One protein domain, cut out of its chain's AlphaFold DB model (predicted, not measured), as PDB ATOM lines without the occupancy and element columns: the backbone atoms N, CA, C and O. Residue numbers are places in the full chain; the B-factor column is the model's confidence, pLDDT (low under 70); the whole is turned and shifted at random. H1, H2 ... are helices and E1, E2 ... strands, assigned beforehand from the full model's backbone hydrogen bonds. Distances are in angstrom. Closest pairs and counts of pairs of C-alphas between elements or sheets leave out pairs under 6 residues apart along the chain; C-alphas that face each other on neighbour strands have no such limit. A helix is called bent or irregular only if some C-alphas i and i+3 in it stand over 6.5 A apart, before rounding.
ATOM      1  N   THR A  22     -19.703 -35.787  57.425       65.94
ATOM      2  CA  THR A  22     -19.493 -35.499  58.858       65.94
ATOM      3  C   THR A  22     -20.395 -36.347  59.748       65.94
ATOM      4  O   THR A  22     -19.909 -37.013  60.653       65.94
ATOM      5  N   SER A  23     -21.682 -36.449  59.416       69.50
ATOM      6  CA  SER A  23     -22.648 -37.260  60.170       69.50
ATOM      7  C   SER A  23     -22.337 -38.764  60.169       69.50
ATOM      8  O   SER A  23     -22.551 -39.448  61.172       69.50
ATOM      9  N   LEU A  24     -21.806 -39.290  59.060       69.81
ATOM     10  CA  LEU A  24     -21.353 -40.680  58.956       69.81
ATOM     11  C   LEU A  24     -20.099 -40.907  59.808       69.81
ATOM     12  O   LEU A  24     -20.018 -41.910  60.521       69.81
ATOM     13  N   PHE A  25     -19.150 -39.969  59.770       69.56
ATOM     14  CA  PHE A  25     -17.935 -40.024  60.580       69.56
ATOM     15  C   PHE A  25     -18.241 -39.946  62.073       69.56
ATOM     16  O   PHE A  25     -17.766 -40.791  62.831       69.56
ATOM     17  N   ASP A  26     -19.096 -39.010  62.478       78.69
ATOM     18  CA  ASP A  26     -19.535 -38.851  63.861       78.69
ATOM     19  C   ASP A  26     -20.256 -40.108  64.354       78.69
ATOM     20  O   ASP A  26     -20.034 -40.544  65.481       78.69
ATOM     21  N   GLY A  27     -21.064 -40.744  63.501       82.44
ATOM     22  CA  GLY A  27     -21.753 -41.991  63.824       82.44
ATOM     23  C   GLY A  27     -20.795 -43.152  64.096       82.44
ATOM     24  O   GLY A  27     -20.912 -43.829  65.121       82.44
ATOM     25  N   ILE A  28     -19.817 -43.380  63.211       83.31
ATOM     26  CA  ILE A  28     -18.829 -44.455  63.393       83.31
ATOM     27  C   ILE A  28     -17.935 -44.153  64.597       83.31
ATOM     28  O   ILE A  28     -17.739 -45.028  65.442       83.31
ATOM     29  N   PHE A  29     -17.446 -42.919  64.718       85.44
ATOM     30  CA  PHE A  29     -16.589 -42.508  65.826       85.44
ATOM     31  C   PHE A  29     -17.323 -42.579  67.170       85.44
ATOM     32  O   PHE A  29     -16.777 -43.078  68.144       85.44
ATOM     33  N   ALA A  30     -18.592 -42.180  67.244       87.44
ATOM     34  CA  ALA A  30     -19.396 -42.378  68.448       87.44
ATOM     35  C   ALA A  30     -19.601 -43.868  68.753       87.44
ATOM     36  O   ALA A  30     -19.579 -44.274  69.913       87.44
ATOM     37  N   SER A  31     -19.759 -44.709  67.728       87.81
ATOM     38  CA  SER A  31     -19.981 -46.141  67.927       87.81
ATOM     39  C   SER A  31     -18.756 -46.891  68.469       87.81
ATOM     40  O   SER A  31     -18.947 -47.923  69.120       87.81
ATOM     41  N   VAL A  32     -17.537 -46.363  68.272       90.88
ATOM     42  CA  VAL A  32     -16.305 -46.919  68.861       90.88
ATOM     43  C   VAL A  32     -16.201 -46.652  70.365       90.88
ATOM     44  O   VAL A  32     -15.441 -47.315  71.060       90.88
ATOM     45  N   LYS A  33     -16.963 -45.689  70.897       92.75
ATOM     46  CA  LYS A  33     -16.965 -45.378  72.328       92.75
ATOM     47  C   LYS A  33     -17.791 -46.435  73.055       92.75
ATOM     48  O   LYS A  33     -19.010 -46.518  72.879       92.75
ATOM     49  N   SER A  34     -17.113 -47.294  73.807       94.44
ATOM     50  CA  SER A  34     -17.713 -48.406  74.540       94.44
ATOM     51  C   SER A  34     -16.718 -49.068  75.483       94.44
ATOM     52  O   SER A  34     -15.511 -48.860  75.392       94.44
ATOM     53  N   GLU A  35     -17.234 -49.946  76.330       95.19
ATOM     54  CA  GLU A  35     -16.467 -51.041  76.906       95.19
ATOM     55  C   GLU A  35     -16.317 -52.187  75.898       95.19
ATOM     56  O   GLU A  35     -17.219 -52.465  75.096       95.19
ATOM     57  N   TYR A  36     -15.167 -52.847  75.963       95.31
ATOM     58  CA  TYR A  36     -14.768 -53.960  75.119       95.31
ATOM     59  C   TYR A  36     -14.191 -55.084  75.971       95.31
ATOM     60  O   TYR A  36     -13.467 -54.847  76.941       95.31
ATOM     61  N   THR A  37     -14.490 -56.322  75.582       94.88
ATOM     62  CA  THR A  37     -13.868 -57.518  76.156       94.88
ATOM     63  C   THR A  37     -13.324 -58.395  75.037       94.88
ATOM     64  O   THR A  37     -14.026 -58.690  74.074       94.88
ATOM     65  N   GLY A  38     -12.066 -58.809  75.157       90.69
ATOM     66  CA  GLY A  38     -11.413 -59.727  74.228       90.69
ATOM     67  C   GLY A  38     -10.629 -60.796  74.975       90.69
ATOM     68  O   GLY A  38     -10.283 -60.624  76.141       90.69
ATOM     69  N   ASN A  39     -10.334 -61.905  74.304       90.06
ATOM     70  CA  ASN A  39      -9.418 -62.908  74.838       90.06
ATOM     71  C   ASN A  39      -8.021 -62.632  74.291       90.06
ATOM     72  O   ASN A  39      -7.804 -62.599  73.078       90.06
ATOM     73  N   LEU A  40      -7.077 -62.416  75.194       86.94
ATOM     74  CA  LEU A  40      -5.670 -62.286  74.883       86.94
ATOM     75  C   LEU A  40      -4.982 -63.613  75.189       86.94
ATOM     76  O   LEU A  40      -5.018 -64.089  76.321       86.94
ATOM     77  N   THR A  41      -4.329 -64.193  74.188       83.38
ATOM     78  CA  THR A  41      -3.465 -65.358  74.391       83.38
ATOM     79  C   THR A  41      -2.076 -64.874  74.784       83.38
ATOM     80  O   THR A  41      -1.412 -64.182  74.009       83.38
ATOM     81  N   LEU A  42      -1.649 -65.221  75.994       79.00
ATOM     82  CA  LEU A  42      -0.297 -64.989  76.483       79.00
ATOM     83  C   LEU A  42       0.688 -65.987  75.850       79.00
ATOM     84  O   LEU A  42       0.303 -66.975  75.223       79.00
ATOM     85  N   LEU A  43       1.986 -65.732  76.018       74.06
ATOM     86  CA  LEU A  43       3.058 -66.543  75.420       74.06
ATOM     87  C   LEU A  43       3.134 -67.983  75.956       74.06
ATOM     88  O   LEU A  43       3.704 -68.856  75.305       74.06
ATOM     89  N   ASP A  44       2.528 -68.250  77.107       74.00
ATOM     90  CA  ASP A  44       2.381 -69.579  77.707       74.00
ATOM     91  C   ASP A  44       1.135 -70.337  77.214       74.00
ATOM     92  O   ASP A  44       0.828 -71.422  77.704       74.00
ATOM     93  N   ASN A  45       0.440 -69.783  76.213       79.75
ATOM     94  CA  ASN A  45      -0.866 -70.209  75.705       79.75
ATOM     95  C   ASN A  45      -2.026 -70.059  76.701       79.75
ATOM     96  O   ASN A  45      -3.126 -70.550  76.431       79.75
ATOM     97  N   THR A  46      -1.830 -69.363  77.820       82.44
ATOM     98  CA  THR A  46      -2.925 -69.019  78.723       82.44
ATOM     99  C   THR A  46      -3.768 -67.915  78.093       82.44
ATOM    100  O   THR A  46      -3.257 -66.888  77.646       82.44
ATOM    101  N   ALA A  47      -5.083 -68.119  78.054       84.81
ATOM    102  CA  ALA A  47      -6.021 -67.086  77.643       84.81
ATOM    103  C   ALA A  47      -6.419 -66.242  78.858       84.81
ATOM    104  O   ALA A  47      -6.942 -66.771  79.840       84.81
ATOM    105  N   VAL A  48      -6.199 -64.934  78.773       87.75
ATOM    106  CA  VAL A  48      -6.664 -63.958  79.761       87.75
ATOM    107  C   VAL A  48      -7.690 -63.032  79.125       87.75
ATOM    108  O   VAL A  48      -7.554 -62.625  77.970       87.75
ATOM    109  N   ALA A  49      -8.741 -62.706  79.871       89.00
ATOM    110  CA  ALA A  49      -9.720 -61.732  79.418       89.00
ATOM    111  C   ALA A  49      -9.112 -60.329  79.527       89.00
ATOM    112  O   ALA A  49      -8.785 -59.881  80.623       89.00
ATOM    113  N   LEU A  50      -8.986 -59.634  78.401       91.06
ATOM    114  CA  LEU A  50      -8.637 -58.225  78.359       91.06
ATOM    115  C   LEU A  50      -9.920 -57.399  78.363       91.06
ATOM    116  O   LEU A  50     -10.760 -57.550  77.473       91.06
ATOM    117  N   LYS A  51     -10.042 -56.501  79.339       93.62
ATOM    118  CA  LYS A  51     -11.132 -55.530  79.422       93.62
ATOM    119  C   LYS A  51     -10.572 -54.132  79.270       93.62
ATOM    120  O   LYS A  51      -9.622 -53.762  79.955       93.62
ATOM    121  N   PHE A  52     -11.170 -53.359  78.382       92.81
ATOM    122  CA  PHE A  52     -10.771 -51.979  78.160       92.81
ATOM    123  C   PHE A  52     -11.959 -51.156  77.691       92.81
ATOM    124  O   PHE A  52     -12.976 -51.691  77.253       92.81
ATOM    125  N   LYS A  53     -11.838 -49.840  77.796       93.88
ATOM    126  CA  LYS A  53     -12.876 -48.899  77.383       93.88
ATOM    127  C   LYS A  53     -12.283 -47.847  76.462       93.88
ATOM    128  O   LYS A  53     -11.157 -47.404  76.668       93.88
ATOM    129  N   ILE A  54     -13.059 -47.455  75.462       93.19
ATOM    130  CA  ILE A  54     -12.831 -46.243  74.686       93.19
ATOM    131  C   ILE A  54     -13.909 -45.260  75.099       93.19
ATOM    132  O   ILE A  54     -15.099 -45.534  74.943       93.19
ATOM    133  N   THR A  55     -13.514 -44.140  75.686       91.75
ATOM    134  CA  THR A  55     -14.469 -43.188  76.253       91.75
ATOM    135  C   THR A  55     -13.930 -41.776  76.184       91.75
ATOM    136  O   THR A  55     -12.722 -41.578  76.118       91.75
ATOM    137  N   ASP A  56     -14.829 -40.802  76.200       88.94
ATOM    138  CA  ASP A  56     -14.421 -39.412  76.327       88.94
ATOM    139  C   ASP A  56     -13.966 -39.158  77.764       88.94
ATOM    140  O   ASP A  56     -14.710 -39.415  78.713       88.94
ATOM    141  N   ASP A  57     -12.753 -38.647  77.922       77.62
ATOM    142  CA  ASP A  57     -12.272 -38.087  79.169       77.62
ATOM    143  C   ASP A  57     -12.202 -36.563  79.087       77.62
ATOM    144  O   ASP A  57     -11.953 -35.960  78.040       77.62
ATOM    145  N   ASN A  58     -12.453 -35.930  80.227       67.00
ATOM    146  CA  ASN A  58     -12.351 -34.490  80.391       67.00
ATOM    147  C   ASN A  58     -11.112 -34.186  81.222       67.00
ATOM    148  O   ASN A  58     -11.200 -33.887  82.416       67.00
ATOM    149  N   ILE A  59      -9.946 -34.232  80.585       57.59
ATOM    150  CA  ILE A  59      -8.707 -33.838  81.245       57.59
ATOM    151  C   ILE A  59      -8.494 -32.341  81.001       57.59
ATOM    152  O   ILE A  59      -8.222 -31.887  79.894       57.59
ATOM    153  N   SER A  60      -8.610 -31.548  82.068       51.78
ATOM    154  CA  SER A  60      -8.217 -30.127  82.087       51.78
ATOM    155  C   SER A  60      -8.904 -29.222  81.043       51.78
ATOM    156  O   SER A  60      -8.306 -28.260  80.567       51.78
ATOM    157  N   GLY A  61     -10.174 -29.484  80.718       57.81
ATOM    158  CA  GLY A  61     -10.997 -28.600  79.876       57.81
ATOM    159  C   GLY A  61     -10.913 -28.853  78.367       57.81
ATOM    160  O   GLY A  61     -11.539 -28.114  77.608       57.81
ATOM    161  N   ALA A  62     -10.196 -29.895  77.936       63.53
ATOM    162  CA  ALA A  62     -10.289 -30.459  76.593       63.53
ATOM    163  C   ALA A  62     -10.942 -31.848  76.671       63.53
ATOM    164  O   ALA A  62     -10.649 -32.619  77.584       63.53
ATOM    165  N   VAL A  63     -11.836 -32.149  75.725       73.81
ATOM    166  CA  VAL A  63     -12.399 -33.495  75.565       73.81
ATOM    167  C   VAL A  63     -11.427 -34.295  74.704       73.81
ATOM    168  O   VAL A  63     -11.211 -33.932  73.547       73.81
ATOM    169  N   SER A  64     -10.859 -35.366  75.251       81.25
ATOM    170  CA  SER A  64     -10.131 -36.379  74.481       81.25
ATOM    171  C   SER A  64     -10.901 -37.691  74.523       81.25
ATOM    172  O   SER A  64     -11.513 -38.027  75.529       81.25
ATOM    173  N   THR A  65     -10.923 -38.436  73.420       87.88
ATOM    174  CA  THR A  65     -11.402 -39.820  73.446       87.88
ATOM    175  C   THR A  65     -10.204 -40.703  73.755       87.88
ATOM    176  O   THR A  65      -9.259 -40.717  72.975       87.88
ATOM    177  N   ASP A  66     -10.245 -41.445  74.854       89.12
ATOM    178  CA  ASP A  66      -9.106 -42.198  75.369       89.12
ATOM    179  C   ASP A  66      -9.351 -43.700  75.308       89.12
ATOM    180  O   ASP A  66     -10.455 -44.177  75.581       89.12
ATOM    181  N   VAL A  67      -8.285 -44.452  75.035       91.19
ATOM    182  CA  VAL A  67      -8.207 -45.881  75.340       91.19
ATOM    183  C   VAL A  67      -7.784 -46.029  76.795       91.19
ATOM    184  O   VAL A  67      -6.764 -45.473  77.197       91.19
ATOM    185  N   LYS A  68      -8.548 -46.799  77.571       91.69
ATOM    186  CA  LYS A  68      -8.288 -47.032  78.994       91.69
ATOM    187  C   LYS A  68      -8.323 -48.516  79.340       91.69
ATOM    188  O   LYS A  68      -9.308 -49.195  79.038       91.69
ATOM    189  N   VAL A  69      -7.276 -49.001  79.997       91.00
ATOM    190  CA  VAL A  69      -7.118 -50.396  80.433       91.00
ATOM    191  C   VAL A  69      -6.797 -50.394  81.925       91.00
ATOM    192  O   VAL A  69      -5.705 -49.994  82.319       91.00
ATOM    193  N   SER A  70      -7.756 -50.818  82.750       87.56
ATOM    194  CA  SER A  70      -7.630 -50.750  84.214       87.56
ATOM    195  C   SER A  70      -6.726 -51.831  84.808       87.56
ATOM    196  O   SER A  70      -6.150 -51.607  85.863       87.56
ATOM    197  N   GLU A  71      -6.600 -52.975  84.136       88.44
ATOM    198  CA  GLU A  71      -5.666 -54.050  84.492       88.44
ATOM    199  C   GLU A  71      -4.909 -54.438  83.224       88.44
ATOM    200  O   GLU A  71      -5.474 -55.040  82.301       88.44
ATOM    201  N   PHE A  72      -3.652 -54.014  83.125       89.06
ATOM    202  CA  PHE A  72      -2.863 -54.246  81.926       89.06
ATOM    203  C   PHE A  72      -2.252 -55.652  81.984       89.06
ATOM    204  O   PHE A  72      -1.673 -56.044  82.994       89.06
ATOM    205  N   PRO A  73      -2.327 -56.456  80.910       87.88
ATOM    206  CA  PRO A  73      -1.821 -57.824  80.931       87.88
ATOM    207  C   PRO A  73      -0.285 -57.846  80.908       87.88
ATOM    208  O   PRO A  73       0.343 -58.061  79.871       87.88
ATOM    209  N   MET A  74       0.353 -57.687  82.067       89.12
ATOM    210  CA  MET A  74       1.813 -57.593  82.212       89.12
ATOM    211  C   MET A  74       2.591 -58.868  81.824       89.12
ATOM    212  O   MET A  74       3.823 -58.859  81.777       89.12
ATOM    213  N   GLY A  75       1.900 -59.967  81.503       85.44
ATOM    214  CA  GLY A  75       2.494 -61.272  81.199       85.44
ATOM    215  C   GLY A  75       3.600 -61.233  80.138       85.44
ATOM    216  O   GLY A  75       4.691 -61.740  80.391       85.44
ATOM    217  N   ASN A  76       3.380 -60.589  78.981       85.56
ATOM    218  CA  ASN A  76       4.413 -60.559  77.933       85.56
ATOM    219  C   ASN A  76       5.608 -59.669  78.316       85.56
ATOM    220  O   ASN A  76       6.726 -59.965  77.895       85.56
ATOM    221  N   ILE A  77       5.410 -58.622  79.128       90.12
ATOM    222  CA  ILE A  77       6.515 -57.814  79.669       90.12
ATOM    223  C   ILE A  77       7.415 -58.693  80.539       90.12
ATOM    224  O   ILE A  77       8.620 -58.784  80.299       90.12
ATOM    225  N   PHE A  78       6.835 -59.411  81.500       91.06
ATOM    226  CA  PHE A  78       7.611 -60.262  82.400       91.06
ATOM    227  C   PHE A  78       8.214 -61.480  81.721       91.06
ATOM    228  O   PHE A  78       9.331 -61.858  82.065       91.06
ATOM    229  N   TYR A  79       7.533 -62.056  80.732       88.12
ATOM    230  CA  TYR A  79       8.104 -63.120  79.917       88.12
ATOM    231  C   TYR A  79       9.390 -62.658  79.220       88.12
ATOM    232  O   TYR A  79      10.371 -63.388  79.193       88.12
ATOM    233  N   ASN A  80       9.431 -61.433  78.690       88.00
ATOM    234  CA  ASN A  80      10.639 -60.929  78.034       88.00
ATOM    235  C   ASN A  80      11.735 -60.530  79.034       88.00
ATOM    236  O   ASN A  80      12.913 -60.763  78.769       88.00
ATOM    237  N   LEU A  81      11.366 -59.972  80.190       90.06
ATOM    238  CA  LEU A  81      12.323 -59.632  81.250       90.06
ATOM    239  C   LEU A  81      12.937 -60.877  81.909       90.06
ATOM    240  O   LEU A  81      14.129 -60.893  82.217       90.06
ATOM    241  N   TYR A  82      12.131 -61.920  82.117       90.25
ATOM    242  CA  TYR A  82      12.501 -63.130  82.849       90.25
ATOM    243  C   TYR A  82      11.967 -64.402  82.157       90.25
ATOM    244  O   TYR A  82      11.116 -65.099  82.716       90.25
ATOM    245  N   PRO A  83      12.492 -64.779  80.973       87.06
ATOM    246  CA  PRO A  83      11.922 -65.846  80.131       87.06
ATOM    247  C   PRO A  83      11.753 -67.206  80.808       87.06
ATOM    248  O   PRO A  83      10.838 -67.956  80.486       87.06
ATOM    249  N   ASN A  84      12.619 -67.519  81.771       87.50
ATOM    250  CA  ASN A  84      12.620 -68.810  82.461       87.50
ATOM    251  C   ASN A  84      11.937 -68.768  83.835       87.50
ATOM    252  O   ASN A  84      11.917 -69.785  84.521       87.50
ATOM    253  N   ASP A  85      11.445 -67.601  84.261       87.88
ATOM    254  CA  ASP A  85      11.107 -67.363  85.668       87.88
ATOM    255  C   ASP A  85       9.927 -66.402  85.886       87.88
ATOM    256  O   ASP A  85       9.580 -66.068  87.017       87.88
ATOM    257  N   TYR A  86       9.275 -65.952  84.811       86.81
ATOM    258  CA  TYR A  86       8.161 -65.004  84.896       86.81
ATOM    259  C   TYR A  86       6.967 -65.543  85.705       86.81
ATOM    260  O   TYR A  86       6.241 -64.761  86.309       86.81
ATOM    261  N   ASN A  87       6.798 -66.868  85.788       84.12
ATOM    262  CA  ASN A  87       5.752 -67.523  86.588       84.12
ATOM    263  C   ASN A  87       5.902 -67.317  88.106       84.12
ATOM    264  O   ASN A  87       4.960 -67.578  88.851       84.12
ATOM    265  N   HIS A  88       7.067 -66.867  88.578       86.56
ATOM    266  CA  HIS A  88       7.308 -66.557  89.990       86.56
ATOM    267  C   HIS A  88       7.210 -65.057  90.295       86.56
ATOM    268  O   HIS A  88       7.540 -64.617  91.400       86.56
ATOM    269  N   ILE A  89       6.754 -64.265  89.324       91.62
ATOM    270  CA  ILE A  89       6.598 -62.825  89.467       91.62
ATOM    271  C   ILE A  89       5.184 -62.506  89.919       91.62
ATOM    272  O   ILE A  89       4.205 -62.921  89.307       91.62
ATOM    273  N   ASN A  90       5.090 -61.717  90.985       92.06
ATOM    274  CA  ASN A  90       3.821 -61.226  91.499       92.06
ATOM    275  C   ASN A  90       3.740 -59.718  91.287       92.06
ATOM    276  O   ASN A  90       4.522 -58.969  91.883       92.06
ATOM    277  N   VAL A  91       2.787 -59.270  90.469       92.31
ATOM    278  CA  VAL A  91       2.476 -57.842  90.340       92.31
ATOM    279  C   VAL A  91       1.886 -57.364  91.657       92.31
ATOM    280  O   VAL A  91       0.922 -57.924  92.166       92.31
ATOM    281  N   SER A  92       2.519 -56.356  92.243       92.12
ATOM    282  CA  SER A  92       2.081 -55.749  93.499       92.12
ATOM    283  C   SER A  92       1.191 -54.533  93.252       92.12
ATOM    284  O   SER A  92       0.263 -54.296  94.018       92.12
ATOM    285  N   SER A  93       1.485 -53.761  92.207       91.94
ATOM    286  CA  SER A  93       0.663 -52.639  91.762       91.94
ATOM    287  C   SER A  93       1.005 -52.272  90.325       91.94
ATOM    288  O   SER A  93       2.157 -52.400  89.910       91.94
ATOM    289  N   GLU A  94       0.025 -51.746  89.612       92.31
ATOM    290  CA  GLU A  94       0.163 -51.172  88.279       92.31
ATOM    291  C   GLU A  94      -0.790 -49.982  88.152       92.31
ATOM    292  O   GLU A  94      -1.831 -49.945  88.813       92.31
ATOM    293  N   ASP A  95      -0.392 -48.995  87.358       90.81
ATOM    294  CA  ASP A  95      -1.246 -47.860  87.024       90.81
ATOM    295  C   ASP A  95      -2.300 -48.259  85.974       90.81
ATOM    296  O   ASP A  95      -2.155 -49.249  85.259       90.81
ATOM    297  N   GLU A  96      -3.364 -47.463  85.837       88.62
ATOM    298  CA  GLU A  96      -4.263 -47.585  84.685       88.62
ATOM    299  C   GLU A  96      -3.524 -47.096  83.430       88.62
ATOM    300  O   GLU A  96      -2.987 -45.986  83.408       88.62
ATOM    301  N   TYR A  97      -3.528 -47.892  82.358       90.12
ATOM    302  CA  TYR A  97      -3.083 -47.390  81.059       90.12
ATOM    303  C   TYR A  97      -4.170 -46.488  80.476       90.12
ATOM    304  O   TYR A  97      -5.289 -46.947  80.242       90.12
ATOM    305  N   VAL A  98      -3.824 -45.228  80.209       88.88
ATOM    306  CA  VAL A  98      -4.691 -44.231  79.571       88.88
ATOM    307  C   VAL A  98      -3.918 -43.563  78.444       88.88
ATOM    308  O   VAL A  98      -2.809 -43.076  78.663       88.88
ATOM    309  N   ALA A  99      -4.494 -43.522  77.244       88.06
ATOM    310  CA  ALA A  99      -3.915 -42.771  76.136       88.06
ATOM    311  C   ALA A  99      -5.001 -42.181  75.220       88.06
ATOM    312  O   ALA A  99      -5.896 -42.922  74.795       88.06
ATOM    313  N   PRO A 100      -4.923 -40.881  74.880       87.94
ATOM    314  CA  PRO A 100      -5.873 -40.247  73.979       87.94
ATOM    315  C   PRO A 100      -5.683 -40.746  72.548       87.94
ATOM    316  O   PRO A 100      -4.571 -41.058  72.123       87.94
ATOM    317  N   LEU A 101      -6.765 -40.808  71.781       87.38
ATOM    318  CA  LEU A 101      -6.710 -40.997  70.336       87.38
ATOM    319  C   LEU A 101      -6.078 -39.758  69.686       87.38
ATOM    320  O   LEU A 101      -6.504 -38.636  69.942       87.38
ATOM    321  N   ASP A 102      -5.083 -39.977  68.829       83.88
ATOM    322  CA  ASP A 102      -4.345 -38.921  68.122       83.88
ATOM    323  C   ASP A 102      -4.719 -38.886  66.642       83.88
ATOM    324  O   ASP A 102      -5.197 -37.891  66.104       83.88
ATOM    325  N   SER A 103      -4.542 -40.027  65.979       82.62
ATOM    326  CA  SER A 103      -4.737 -40.156  64.542       82.62
ATOM    327  C   SER A 103      -5.883 -41.116  64.264       82.62
ATOM    328  O   SER A 103      -5.829 -42.278  64.670       82.62
ATOM    329  N   VAL A 104      -6.897 -40.652  63.536       84.38
ATOM    330  CA  VAL A 104      -8.057 -41.448  63.111       84.38
ATOM    331  C   VAL A 104      -8.152 -41.438  61.592       84.38
ATOM    332  O   VAL A 104      -8.033 -40.392  60.959       84.38
ATOM    333  N   GLY A 105      -8.376 -42.611  61.008       82.69
ATOM    334  CA  GLY A 105      -8.661 -42.779  59.590       82.69
ATOM    335  C   GLY A 105      -9.908 -43.625  59.370       82.69
ATOM    336  O   GLY A 105     -10.345 -44.376  60.243       82.69
ATOM    337  N   PHE A 106     -10.473 -43.508  58.174       81.75
ATOM    338  CA  PHE A 106     -11.606 -44.308  57.734       81.75
ATOM    339  C   PHE A 106     -11.252 -44.970  56.411       81.75
ATOM    340  O   PHE A 106     -10.809 -44.310  55.473       81.75
ATOM    341  N   LEU A 107     -11.436 -46.288  56.345       79.06
ATOM    342  CA  LEU A 107     -11.178 -47.070  55.132       79.06
ATOM    343  C   LEU A 107     -12.451 -47.254  54.302       79.06
ATOM    344  O   LEU A 107     -12.392 -47.396  53.083       79.06
ATOM    345  N   SER A 108     -13.609 -47.269  54.963       78.62
ATOM    346  CA  SER A 108     -14.929 -47.363  54.343       78.62
ATOM    347  C   SER A 108     -15.998 -46.843  55.304       78.62
ATOM    348  O   SER A 108     -15.707 -46.541  56.463       78.62
ATOM    349  N   SER A 109     -17.258 -46.829  54.862       76.44
ATOM    350  CA  SER A 109     -18.417 -46.468  55.690       76.44
ATOM    351  C   SER A 109     -18.637 -47.365  56.914       76.44
ATOM    352  O   SER A 109     -19.588 -47.140  57.656       76.44
ATOM    353  N   SER A 110     -17.832 -48.413  57.113       83.75
ATOM    354  CA  SER A 110     -17.975 -49.319  58.251       83.75
ATOM    355  C   SER A 110     -16.675 -49.634  58.989       83.75
ATOM    356  O   SER A 110     -16.722 -50.410  59.945       83.75
ATOM    357  N   ILE A 111     -15.533 -49.088  58.560       88.12
ATOM    358  CA  ILE A 111     -14.216 -49.426  59.116       88.12
ATOM    359  C   ILE A 111     -13.452 -48.150  59.469       88.12
ATOM    360  O   ILE A 111     -13.179 -47.323  58.597       88.12
ATOM    361  N   MET A 112     -13.060 -48.046  60.737       90.88
ATOM    362  CA  MET A 112     -12.243 -46.963  61.283       90.88
ATOM    363  C   MET A 112     -10.921 -47.527  61.799       90.88
ATOM    364  O   MET A 112     -10.915 -48.537  62.497       90.88
ATOM    365  N   ASN A 113      -9.806 -46.867  61.502       92.25
ATOM    366  CA  ASN A 113      -8.517 -47.134  62.129       92.25
ATOM    367  C   ASN A 113      -8.140 -45.985  63.064       92.25
ATOM    368  O   ASN A 113      -8.454 -44.829  62.792       92.25
ATOM    369  N   PHE A 114      -7.435 -46.291  64.147       90.69
ATOM    370  CA  PHE A 114      -6.919 -45.269  65.045       90.69
ATOM    371  C   PHE A 114      -5.538 -45.610  65.588       90.69
ATOM    372  O   PHE A 114      -5.099 -46.765  65.574       90.69
ATOM    373  N   LYS A 115      -4.872 -44.580  66.103       91.00
ATOM    374  CA  LYS A 115      -3.649 -44.663  66.891       91.00
ATOM    375  C   LYS A 115      -3.736 -43.686  68.062       91.00
ATOM    376  O   LYS A 115      -4.264 -42.586  67.893       91.00
ATOM    377  N   THR A 116      -3.221 -44.082  69.218       87.88
ATOM    378  CA  THR A 116      -3.125 -43.208  70.393       87.88
ATOM    379  C   THR A 116      -1.910 -42.281  70.333       87.88
ATOM    380  O   THR A 116      -0.880 -42.645  69.754       87.88
ATOM    381  N   ASP A 117      -2.012 -41.103  70.955       79.75
ATOM    382  CA  ASP A 117      -0.843 -40.282  71.272       79.75
ATOM    383  C   ASP A 117      -0.055 -40.982  72.381       79.75
ATOM    384  O   ASP A 117      -0.610 -41.366  73.412       79.75
ATOM    385  N   ASN A 118       1.250 -41.127  72.177       63.72
ATOM    386  CA  ASN A 118       2.154 -41.714  73.164       63.72
ATOM    387  C   ASN A 118       3.225 -40.700  73.588       63.72
ATOM    388  O   ASN A 118       4.368 -41.076  73.859       63.72
ATOM    389  N   SER A 119       2.889 -39.406  73.602       56.38
ATOM    390  CA  SER A 119       3.768 -38.319  74.032       56.38
ATOM    391  C   SER A 119       4.114 -38.413  75.531       56.38
ATOM    392  O   SER A 119       3.570 -37.707  76.367       56.38
ATOM    393  N   HIS A 120       5.039 -39.317  75.880       48.22
ATOM    394  CA  HIS A 120       5.782 -39.495  77.151       48.22
ATOM    395  C   HIS A 120       4.996 -39.569  78.481       48.22
ATOM    396  O   HIS A 120       5.588 -39.938  79.493       48.22
ATOM    397  N   THR A 121       3.700 -39.261  78.507       49.38
ATOM    398  CA  THR A 121       2.851 -39.166  79.704       49.38
ATOM    399  C   THR A 121       2.014 -40.422  79.934       49.38
ATOM    400  O   THR A 121       1.661 -40.705  81.074       49.38
ATOM    401  N   SER A 122       1.796 -41.238  78.902       63.59
ATOM    402  CA  SER A 122       1.118 -42.541  78.979       63.59
ATOM    403  C   SER A 122       2.085 -43.651  79.427       63.59
ATOM    404  O   SER A 122       2.244 -44.673  78.754       63.59
ATOM    405  N   GLN A 123       2.817 -43.413  80.516       84.69
ATOM    406  CA  GLN A 123       3.669 -44.429  81.132       84.69
ATOM    407  C   GLN A 123       2.808 -45.323  82.013       84.69
ATOM    408  O   GLN A 123       2.129 -44.845  82.916       84.69
ATOM    409  N   LEU A 124       2.877 -46.627  81.774       90.94
ATOM    410  CA  LEU A 124       2.353 -47.611  82.704       90.94
ATOM    411  C   LEU A 124       3.423 -47.860  83.767       90.94
ATOM    412  O   LEU A 124       4.395 -48.569  83.494       90.94
ATOM    413  N   ASN A 125       3.278 -47.268  84.954       94.00
ATOM    414  CA  ASN A 125       4.147 -47.604  86.080       94.00
ATOM    415  C   ASN A 125       3.676 -48.903  86.721       94.00
ATOM    416  O   ASN A 125       2.480 -49.155  86.861       94.00
ATOM    417  N   PHE A 126       4.628 -49.724  87.143       95.56
ATOM    418  CA  PHE A 126       4.335 -50.990  87.788       95.56
ATOM    419  C   PHE A 126       5.371 -51.328  88.856       95.56
ATOM    420  O   PHE A 126       6.517 -50.875  88.866       95.56
ATOM    421  N   THR A 127       4.942 -52.152  89.799       96.81
ATOM    422  CA  THR A 127       5.757 -52.702  90.873       96.81
ATOM    423  C   THR A 127       5.493 -54.191  90.950       96.81
ATOM    424  O   THR A 127       4.341 -54.628  90.949       96.81
ATOM    425  N   PHE A 128       6.552 -54.978  91.075       96.38
ATOM    426  CA  PHE A 128       6.446 -56.427  91.177       96.38
ATOM    427  C   PHE A 128       7.429 -56.981  92.201       96.38
ATOM    428  O   PHE A 128       8.391 -56.321  92.591       96.38
ATOM    429  N   THR A 129       7.173 -58.204  92.652       96.81
ATOM    430  CA  THR A 129       8.090 -58.958  93.504       96.81
ATOM    431  C   THR A 129       8.586 -60.183  92.751       96.81
ATOM    432  O   THR A 129       7.773 -60.949  92.229       96.81
ATOM    433  N   LYS A 130       9.907 -60.374  92.728       94.19
ATOM    434  CA  LYS A 130      10.589 -61.548  92.177       94.19
ATOM    435  C   LYS A 130      11.578 -62.069  93.216       94.19
ATOM    436  O   LYS A 130      12.338 -61.287  93.775       94.19
ATOM    437  N   ASP A 131      11.539 -63.365  93.520       92.06
ATOM    438  CA  ASP A 131      12.425 -64.002  94.516       92.06
ATOM    439  C   ASP A 131      12.445 -63.296  95.887       92.06
ATOM    440  O   ASP A 131      13.462 -63.239  96.576       92.06
ATOM    441  N   GLY A 132      11.308 -62.717  96.287       92.00
ATOM    442  CA  GLY A 132      11.177 -61.952  97.533       92.00
ATOM    443  C   GLY A 132      11.781 -60.542  97.497       92.00
ATOM    444  O   GLY A 132      11.734 -59.844  98.509       92.00
ATOM    445  N   VAL A 133      12.308 -60.098  96.353       94.88
ATOM    446  CA  VAL A 133      12.823 -58.742  96.133       94.88
ATOM    447  C   VAL A 133      11.783 -57.911  95.388       94.88
ATOM    448  O   VAL A 133      11.177 -58.365  94.419       94.88
ATOM    449  N   LYS A 134      11.554 -56.687  95.869       96.56
ATOM    450  CA  LYS A 134      10.636 -55.723  95.260       96.56
ATOM    451  C   LYS A 134      11.365 -54.915  94.188       96.56
ATOM    452  O   LYS A 134      12.423 -54.358  94.465       96.56
ATOM    453  N   HIS A 135      10.733 -54.794  93.032       96.62
ATOM    454  CA  HIS A 135      11.224 -54.087  91.856       96.62
ATOM    455  C   HIS A 135      10.203 -53.049  91.391       96.62
ATOM    456  O   HIS A 135       8.998 -53.190  91.631       96.62
ATOM    457  N   THR A 136      10.681 -52.015  90.704       97.00
ATOM    458  CA  THR A 136       9.835 -50.963  90.121       97.00
ATOM    459  C   THR A 136      10.214 -50.729  88.674       97.00
ATOM    460  O   THR A 136      11.399 -50.732  88.341       97.00
ATOM    461  N   GLY A 137       9.230 -50.472  87.825       95.56
ATOM    462  CA  GLY A 137       9.480 -50.152  86.432       95.56
ATOM    463  C   GLY A 137       8.382 -49.308  85.818       95.56
ATOM    464  O   GLY A 137       7.337 -49.071  86.426       95.56
ATOM    465  N   TRP A 138       8.645 -48.861  84.601       94.56
ATOM    466  CA  TRP A 138       7.657 -48.221  83.754       94.56
ATOM    467  C   TRP A 138       7.802 -48.718  82.322       94.56
ATOM    468  O   TRP A 138       8.892 -49.087  81.880       94.56
ATOM    469  N   ALA A 139       6.682 -48.742  81.606       92.62
ATOM    470  CA  ALA A 139       6.615 -49.108  80.202       92.62
ATOM    471  C   ALA A 139       5.908 -48.004  79.410       92.62
ATOM    472  O   ALA A 139       4.849 -47.523  79.819       92.62
ATOM    473  N   GLN A 140       6.469 -47.614  78.266       91.00
ATOM    474  CA  GLN A 140       5.733 -46.821  77.280       91.00
ATOM    475  C   GLN A 140       4.989 -47.755  76.342       91.00
ATOM    476  O   GLN A 140       5.570 -48.703  75.809       91.00
ATOM    477  N   ILE A 141       3.710 -47.470  76.124       89.31
ATOM    478  CA  ILE A 141       2.822 -48.309  75.327       89.31
ATOM    479  C   ILE A 141       2.240 -47.479  74.188       89.31
ATOM    480  O   ILE A 141       1.666 -46.415  74.408       89.31
ATOM    481  N   SER A 142       2.353 -48.012  72.977       88.62
ATOM    482  CA  SER A 142       1.680 -47.531  71.781       88.62
ATOM    483  C   SER A 142       0.475 -48.388  71.458       88.62
ATOM    484  O   SER A 142       0.615 -49.601  71.321       88.62
ATOM    485  N   THR A 143      -0.673 -47.756  71.224       91.38
ATOM    486  CA  THR A 143      -1.894 -48.472  70.855       91.38
ATOM    487  C   THR A 143      -2.349 -48.119  69.447       91.38
ATOM    488  O   THR A 143      -2.398 -46.952  69.053       91.38
ATOM    489  N   THR A 144      -2.708 -49.144  68.679       92.69
ATOM    490  CA  THR A 144      -3.398 -49.018  67.392       92.69
ATOM    491  C   THR A 144      -4.661 -49.863  67.400       92.69
ATOM    492  O   THR A 144      -4.754 -50.862  68.113       92.69
ATOM    493  N   GLY A 145      -5.653 -49.473  66.604       94.44
ATOM    494  CA  GLY A 145      -6.882 -50.242  66.492       94.44
ATOM    495  C   GLY A 145      -7.544 -50.140  65.129       94.44
ATOM    496  O   GLY A 145      -7.368 -49.159  64.407       94.44
ATOM    497  N   ILE A 146      -8.310 -51.177  64.793       94.81
ATOM    498  CA  ILE A 146      -9.201 -51.251  63.636       94.81
ATOM    499  C   ILE A 146     -10.580 -51.664  64.145       94.81
ATOM    500  O   ILE A 146     -10.778 -52.783  64.621       94.81
ATOM    501  N   TYR A 147     -11.532 -50.748  64.048       94.25
ATOM    502  CA  TYR A 147     -12.911 -50.951  64.453       94.25
ATOM    503  C   TYR A 147     -13.794 -51.296  63.251       94.25
ATOM    504  O   TYR A 147     -13.836 -50.561  62.261       94.25
ATOM    505  N   TYR A 148     -14.535 -52.396  63.369       93.25
ATOM    506  CA  TYR A 148     -15.476 -52.905  62.377       93.25
ATOM    507  C   TYR A 148     -16.908 -52.656  62.861       93.25
ATOM    508  O   TYR A 148     -17.541 -53.507  63.486       93.25
ATOM    509  N   SER A 149     -17.445 -51.476  62.554       89.62
ATOM    510  CA  SER A 149     -18.760 -51.028  63.051       89.62
ATOM    511  C   SER A 149     -19.927 -51.943  62.669       89.62
ATOM    512  O   SER A 149     -20.858 -52.096  63.452       89.62
ATOM    513  N   SER A 150     -19.869 -52.608  61.510       89.00
ATOM    514  CA  SER A 150     -20.901 -53.558  61.071       89.00
ATOM    515  C   SER A 150     -20.955 -54.836  61.912       89.00
ATOM    516  O   SER A 150     -21.961 -55.541  61.880       89.00
ATOM    517  N   GLN A 151     -19.883 -55.134  62.647       91.12
ATOM    518  CA  GLN A 151     -19.753 -56.307  63.511       91.12
ATOM    519  C   GLN A 151     -19.752 -55.932  64.998       91.12
ATOM    520  O   GLN A 151     -19.929 -56.804  65.840       91.12
ATOM    521  N   GLY A 152     -19.536 -54.655  65.332       90.81
ATOM    522  CA  GLY A 152     -19.334 -54.219  66.715       90.81
ATOM    523  C   GLY A 152     -18.043 -54.769  67.328       90.81
ATOM    524  O   GLY A 152     -17.967 -54.940  68.543       90.81
ATOM    525  N   THR A 153     -17.038 -55.066  66.499       94.56
ATOM    526  CA  THR A 153     -15.762 -55.652  66.926       94.56
ATOM    527  C   THR A 153     -14.614 -54.670  66.747       94.56
ATOM    528  O   THR A 153     -14.602 -53.841  65.833       94.56
ATOM    529  N   LEU A 154     -13.628 -54.761  67.633       95.44
ATOM    530  CA  LEU A 154     -12.426 -53.943  67.633       95.44
ATOM    531  C   LEU A 154     -11.201 -54.848  67.684       95.44
ATOM    532  O   LEU A 154     -10.957 -55.519  68.683       95.44
ATOM    533  N   GLN A 155     -10.408 -54.844  66.617       95.44
ATOM    534  CA  GLN A 155      -9.058 -55.380  66.676       95.44
ATOM    535  C   GLN A 155      -8.152 -54.306  67.270       95.44
ATOM    536  O   GLN A 155      -7.997 -53.243  66.673       95.44
ATOM    537  N   ILE A 156      -7.558 -54.574  68.427       93.38
ATOM    538  CA  ILE A 156      -6.667 -53.637  69.115       93.38
ATOM    539  C   ILE A 156      -5.291 -54.265  69.300       93.38
ATOM    540  O   ILE A 156      -5.185 -55.459  69.593       93.38
ATOM    541  N   THR A 157      -4.251 -53.454  69.123       92.06
ATOM    542  CA  THR A 157      -2.863 -53.837  69.352       92.06
ATOM    543  C   THR A 157      -2.207 -52.864  70.320       92.06
ATOM    544  O   THR A 157      -2.134 -51.671  70.037       92.06
ATOM    545  N   PHE A 158      -1.692 -53.383  71.433       90.19
ATOM    546  CA  PHE A 158      -0.817 -52.661  72.357       90.19
ATOM    547  C   PHE A 158       0.620 -53.091  72.095       90.19
ATOM    548  O   PHE A 158       0.889 -54.288  72.055       90.19
ATOM    549  N   THR A 159       1.542 -52.148  71.954       89.56
ATOM    550  CA  THR A 159       2.963 -52.406  71.705       89.56
ATOM    551  C   THR A 159       3.798 -51.635  72.710       89.56
ATOM    552  O   THR A 159       3.711 -50.412  72.764       89.56
ATOM    553  N   VAL A 160       4.634 -52.326  73.480       90.62
ATOM    554  CA  VAL A 160       5.607 -51.669  74.357       90.62
ATOM    555  C   VAL A 160       6.745 -51.126  73.499       90.62
ATOM    556  O   VAL A 160       7.331 -51.866  72.710       90.62
ATOM    557  N   THR A 161       7.039 -49.836  73.630       89.25
ATOM    558  CA  THR A 161       8.067 -49.143  72.837       89.25
ATOM    559  C   THR A 161       9.318 -48.806  73.638       89.25
ATOM    560  O   THR A 161      10.378 -48.633  73.047       89.25
ATOM    561  N   ASP A 162       9.193 -48.719  74.960       90.62
ATOM    562  CA  ASP A 162      10.270 -48.412  75.901       90.62
ATOM    563  C   ASP A 162       9.943 -49.096  77.237       90.62
ATOM    564  O   ASP A 162       8.767 -49.244  77.592       90.62
ATOM    565  N   LEU A 163      10.969 -49.554  77.946       93.31
ATOM    566  CA  LEU A 163      10.841 -50.306  79.187       93.31
ATOM    567  C   LEU A 163      12.044 -50.031  80.081       93.31
ATOM    568  O   LEU A 163      13.179 -50.309  79.700       93.31
ATOM    569  N   VAL A 164      11.788 -49.591  81.308       94.12
ATOM    570  CA  VAL A 164      12.820 -49.405  82.334       94.12
ATOM    571  C   VAL A 164      12.419 -50.152  83.594       94.12
ATOM    572  O   VAL A 164      11.278 -50.063  84.042       94.12
ATOM    573  N   VAL A 165      13.367 -50.876  84.183       96.12
ATOM    574  CA  VAL A 165      13.186 -51.615  85.441       96.12
ATOM    575  C   VAL A 165      14.387 -51.349  86.336       96.12
ATOM    576  O   VAL A 165      15.519 -51.485  85.892       96.12
ATOM    577  N   ASP A 166      14.146 -50.940  87.580       95.69
ATOM    578  CA  ASP A 166      15.174 -50.599  88.576       95.69
ATOM    579  C   ASP A 166      16.228 -49.592  88.081       95.69
ATOM    580  O   ASP A 166      17.406 -49.665  88.427       95.69
ATOM    581  N   ASN A 167      15.783 -48.613  87.289       93.94
ATOM    582  CA  ASN A 167      16.626 -47.623  86.602       93.94
ATOM    583  C   ASN A 167      17.559 -48.205  85.526       93.94
ATOM    584  O   ASN A 167      18.444 -47.502  85.041       93.94
ATOM    585  N   GLU A 168      17.362 -49.458  85.126       95.88
ATOM    586  CA  GLU A 168      18.039 -50.058  83.985       95.88
ATOM    587  C   GLU A 168      17.140 -50.014  82.750       95.88
ATOM    588  O   GLU A 168      16.001 -50.484  82.774       95.88
ATOM    589  N   ASP A 169      17.680 -49.485  81.654       94.44
ATOM    590  CA  ASP A 169      17.017 -49.477  80.353       94.44
ATOM    591  C   ASP A 169      16.956 -50.895  79.762       94.44
ATOM    592  O   ASP A 169      17.969 -51.591  79.620       94.44
ATOM    593  N   LYS A 170      15.738 -51.328  79.436       93.56
ATOM    594  CA  LYS A 170      15.391 -52.622  78.842       93.56
ATOM    595  C   LYS A 170      14.729 -52.456  77.469       93.56
ATOM    596  O   LYS A 170      14.199 -53.428  76.934       93.56
ATOM    597  N   SER A 171      14.810 -51.279  76.849       90.00
ATOM    598  CA  SER A 171      14.243 -50.981  75.522       90.00
ATOM    599  C   SER A 171      14.742 -51.895  74.407       90.00
ATOM    600  O   SER A 171      14.053 -52.110  73.410       90.00
ATOM    601  N   SER A 172      15.919 -52.502  74.572       89.38
ATOM    602  CA  SER A 172      16.426 -53.525  73.650       89.38
ATOM    603  C   SER A 172      15.494 -54.737  73.530       89.38
ATOM    604  O   SER A 172      15.460 -55.371  72.477       89.38
ATOM    605  N   LEU A 173      14.684 -55.017  74.558       86.38
ATOM    606  CA  LEU A 173      13.649 -56.050  74.544       86.38
ATOM    607  C   LEU A 173      12.397 -55.632  73.760       86.38
ATOM    608  O   LEU A 173      11.595 -56.486  73.419       86.38
ATOM    609  N   CYS A 174      12.224 -54.344  73.457       82.94
ATOM    610  CA  CYS A 174      11.013 -53.801  72.832       82.94
ATOM    611  C   CYS A 174      11.115 -53.680  71.299       82.94
ATOM    612  O   CYS A 174      10.162 -53.268  70.643       82.94
ATOM    613  N   SER A 175      12.258 -54.039  70.704       75.56
ATOM    614  CA  SER A 175      12.536 -53.840  69.274       75.56
ATOM    615  C   SER A 175      12.846 -55.148  68.531       75.56
ATOM    616  O   SER A 175      13.278 -56.143  69.115       75.56
ATOM    617  N   GLY A 176      12.615 -55.161  67.213       67.94
ATOM    618  CA  GLY A 176      12.903 -56.313  66.350       67.94
ATOM    619  C   GLY A 176      11.936 -57.489  66.543       67.94
ATOM    620  O   GLY A 176      10.743 -57.294  66.751       67.94
ATOM    621  N   THR A 177      12.440 -58.726  66.470       58.22
ATOM    622  CA  THR A 177      11.646 -59.963  66.650       58.22
ATOM    623  C   THR A 177      11.097 -60.154  68.066       58.22
ATOM    624  O   THR A 177      10.299 -61.060  68.279       58.22
ATOM    625  N   ASN A 178      11.512 -59.311  69.014       56.78
ATOM    626  CA  ASN A 178      11.116 -59.382  70.418       56.78
ATOM    627  C   ASN A 178      10.047 -58.339  70.779       56.78
ATOM    628  O   ASN A 178       9.774 -58.148  71.957       56.78
ATOM    629  N   SER A 179       9.443 -57.654  69.795       72.94
ATOM    630  CA  SER A 179       8.441 -56.616  70.059       72.94
ATOM    631  C   SER A 179       7.352 -57.137  70.998       72.94
ATOM    632  O   SER A 179       6.592 -58.047  70.646       72.94
ATOM    633  N   ILE A 180       7.259 -56.546  72.185       81.88
ATOM    634  CA  ILE A 180       6.269 -56.930  73.184       81.88
ATOM    635  C   ILE A 180       4.948 -56.326  72.732       81.88
ATOM    636  O   ILE A 180       4.712 -55.130  72.894       81.88
ATOM    637  N   SER A 181       4.121 -57.136  72.077       85.12
ATOM    638  CA  SER A 181       2.826 -56.699  71.569       85.12
ATOM    639  C   SER A 181       1.707 -57.653  71.954       85.12
ATOM    640  O   SER A 181       1.908 -58.859  72.096       85.12
ATOM    641  N   TYR A 182       0.520 -57.084  72.099       84.94
ATOM    642  CA  TYR A 182      -0.712 -57.768  72.447       84.94
ATOM    643  C   TYR A 182      -1.739 -57.410  71.396       84.94
ATOM    644  O   TYR A 182      -2.116 -56.247  71.309       84.94
ATOM    645  N   THR A 183      -2.192 -58.386  70.614       89.38
ATOM    646  CA  THR A 183      -3.280 -58.177  69.659       89.38
ATOM    647  C   THR A 183      -4.452 -59.042  70.063       89.38
ATOM    648  O   THR A 183      -4.300 -60.250  70.243       89.38
ATOM    649  N   THR A 184      -5.624 -58.435  70.184       90.56
ATOM    650  CA  THR A 184      -6.864 -59.168  70.422       90.56
ATOM    651  C   THR A 184      -7.986 -58.596  69.571       90.56
ATOM    652  O   THR A 184      -7.986 -57.412  69.225       90.56
ATOM    653  N   LEU A 185      -8.931 -59.463  69.221       93.88
ATOM    654  CA  LEU A 185     -10.226 -59.056  68.707       93.88
ATOM    655  C   LEU A 185     -11.174 -58.986  69.903       93.88
ATOM    656  O   LEU A 185     -11.418 -59.995  70.565       93.88
ATOM    657  N   ALA A 186     -11.669 -57.789  70.184       93.69
ATOM    658  CA  ALA A 186     -12.559 -57.526  71.295       93.69
ATOM    659  C   ALA A 186     -13.966 -57.209  70.796       93.69
ATOM    660  O   ALA A 186     -14.157 -56.517  69.793       93.69
ATOM    661  N   GLU A 187     -14.954 -57.713  71.518       94.56
ATOM    662  CA  GLU A 187     -16.363 -57.467  71.254       94.56
ATOM    663  C   GLU A 187     -16.859 -56.338  72.147       94.56
ATOM    664  O   GLU A 187     -16.435 -56.191  73.300       94.56
ATOM    665  N   LYS A 188     -17.756 -55.522  71.598       91.94
ATOM    666  CA  LYS A 188     -18.436 -54.468  72.339       91.94
ATOM    667  C   LYS A 188     -19.311 -55.085  73.436       91.94
ATOM    668  O   LYS A 188     -20.129 -55.958  73.150       91.94
ATOM    669  N   VAL A 189     -19.161 -54.621  74.675       89.50
ATOM    670  CA  VAL A 189     -20.054 -55.009  75.779       89.50
ATOM    671  C   VAL A 189     -21.398 -54.296  75.578       89.50
ATOM    672  O   VAL A 189     -21.416 -53.084  75.353       89.50
TER     673      VAL A 189
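AT A GLANCE: This is residues 22 to 189 of the 190 residues of an uncharacterized protein of Prevotella sp (UniProt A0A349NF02). This is a small closed barrel of eight strands, with H1 outside it at one end and H2 and H3 outside it toward the other end. Past the ring, E7 and E4 widen the wall beside the first part of E8, and the bent tip of the E2 and E3 hairpin turns away from the barrel. The printed part has 168 residues with three named helices and ten named strands, in the order H1 E1 E2 E3 H2 E4 E5 E6 E7 E8 E9 H3 E10; neighbour strands are antiparallel, and the class is mostly strand. The whole is compact, with a radius of gyration of the C-alphas of 16.7 A, and only just elongated, spanning 55 by 37 by 28 A.

IN THESE COORDINATES: Find C-alpha 22 at (-19.493, -35.499, 58.858); from there H1 runs over residues 22 to 32, 15.5 A long. After it come E1, residues 34 to 41, 22.1 A; E2, residues 47 to 59, 33.6 A; and E3, residues 62 to 69. Next are H2, residues 75 to 81, and E4, residues 90 to 94. E5 takes residues 97 to 108 over 29.2 A, E6 residues 111 to 116, and E7 residues 123 to 130. Look for C-alpha 133 at (12.823, -58.742, 96.133), where E8, the longest strand, begins; it takes residues 133 to 148 and covers 44.4 A. E9 follows with residues 153 to 165, 34.6 A, then H3, residues 171 to 174. E10, residues 181 to 188, ends at C-alpha 188, (-18.436, -54.468, 72.339).

HOW THE PARTS SIT: Go round the ring from E1 through E2, E3, E5, E6, E8, E9 and E10 back to E1. E1, E2 and E3 form a meander, each strand the antiparallel neighbour of the one before, and so do E7, E8 and E9. Look first at the hairpin E1 and E2, where N 36 and O 52 are 2.8 A apart, within hydrogen-bond range. Between E2 and E3, also a hairpin, N 57 and O 64 are 2.8 A apart; E2 bends by 67 degrees at residue 56 and E3 by 55 degrees at residue 65. E3 and E5 have N 67 and O 99 at 2.8 A, and E6 and E8 have N 147 and O 112 at 2.8 A. E8 is staggered: E7 is beside its residues 133 to 140 and E6 beside 143 to 148, on one side of it, with E9 on the other side. N 126 and O 137 of E7 and E8 are 2.9 A apart; N 92 and O 127 of E4 and E7, 2.8 A. The ring closes at E10 and E1, with N 187 and O 37 at 2.9 A. H1 is on the barrel, outside it, at a height over the sheet of 8.8 A; it lies over E5, slantwise to the strands at 54 degrees on the local plane. H2 and H3 are close but not clearly touching, the closest C-alphas being those of Asn 80 and Leu 173, 6.7 A. In H1 and H2 every O i to N i+4 pair is within hydrogen-bond range; H3 is too short for such a pair.

THE WHOLE: The two C-alphas farthest apart are those of Ser 23 and Gly 132, 56.1 A. The printed part has no cut, and no link is long. Its mean pLDDT is 86.3, with low confidence under 70 at residues 22 to 25, 58 to 62, 118 to 122 and 176 to 178.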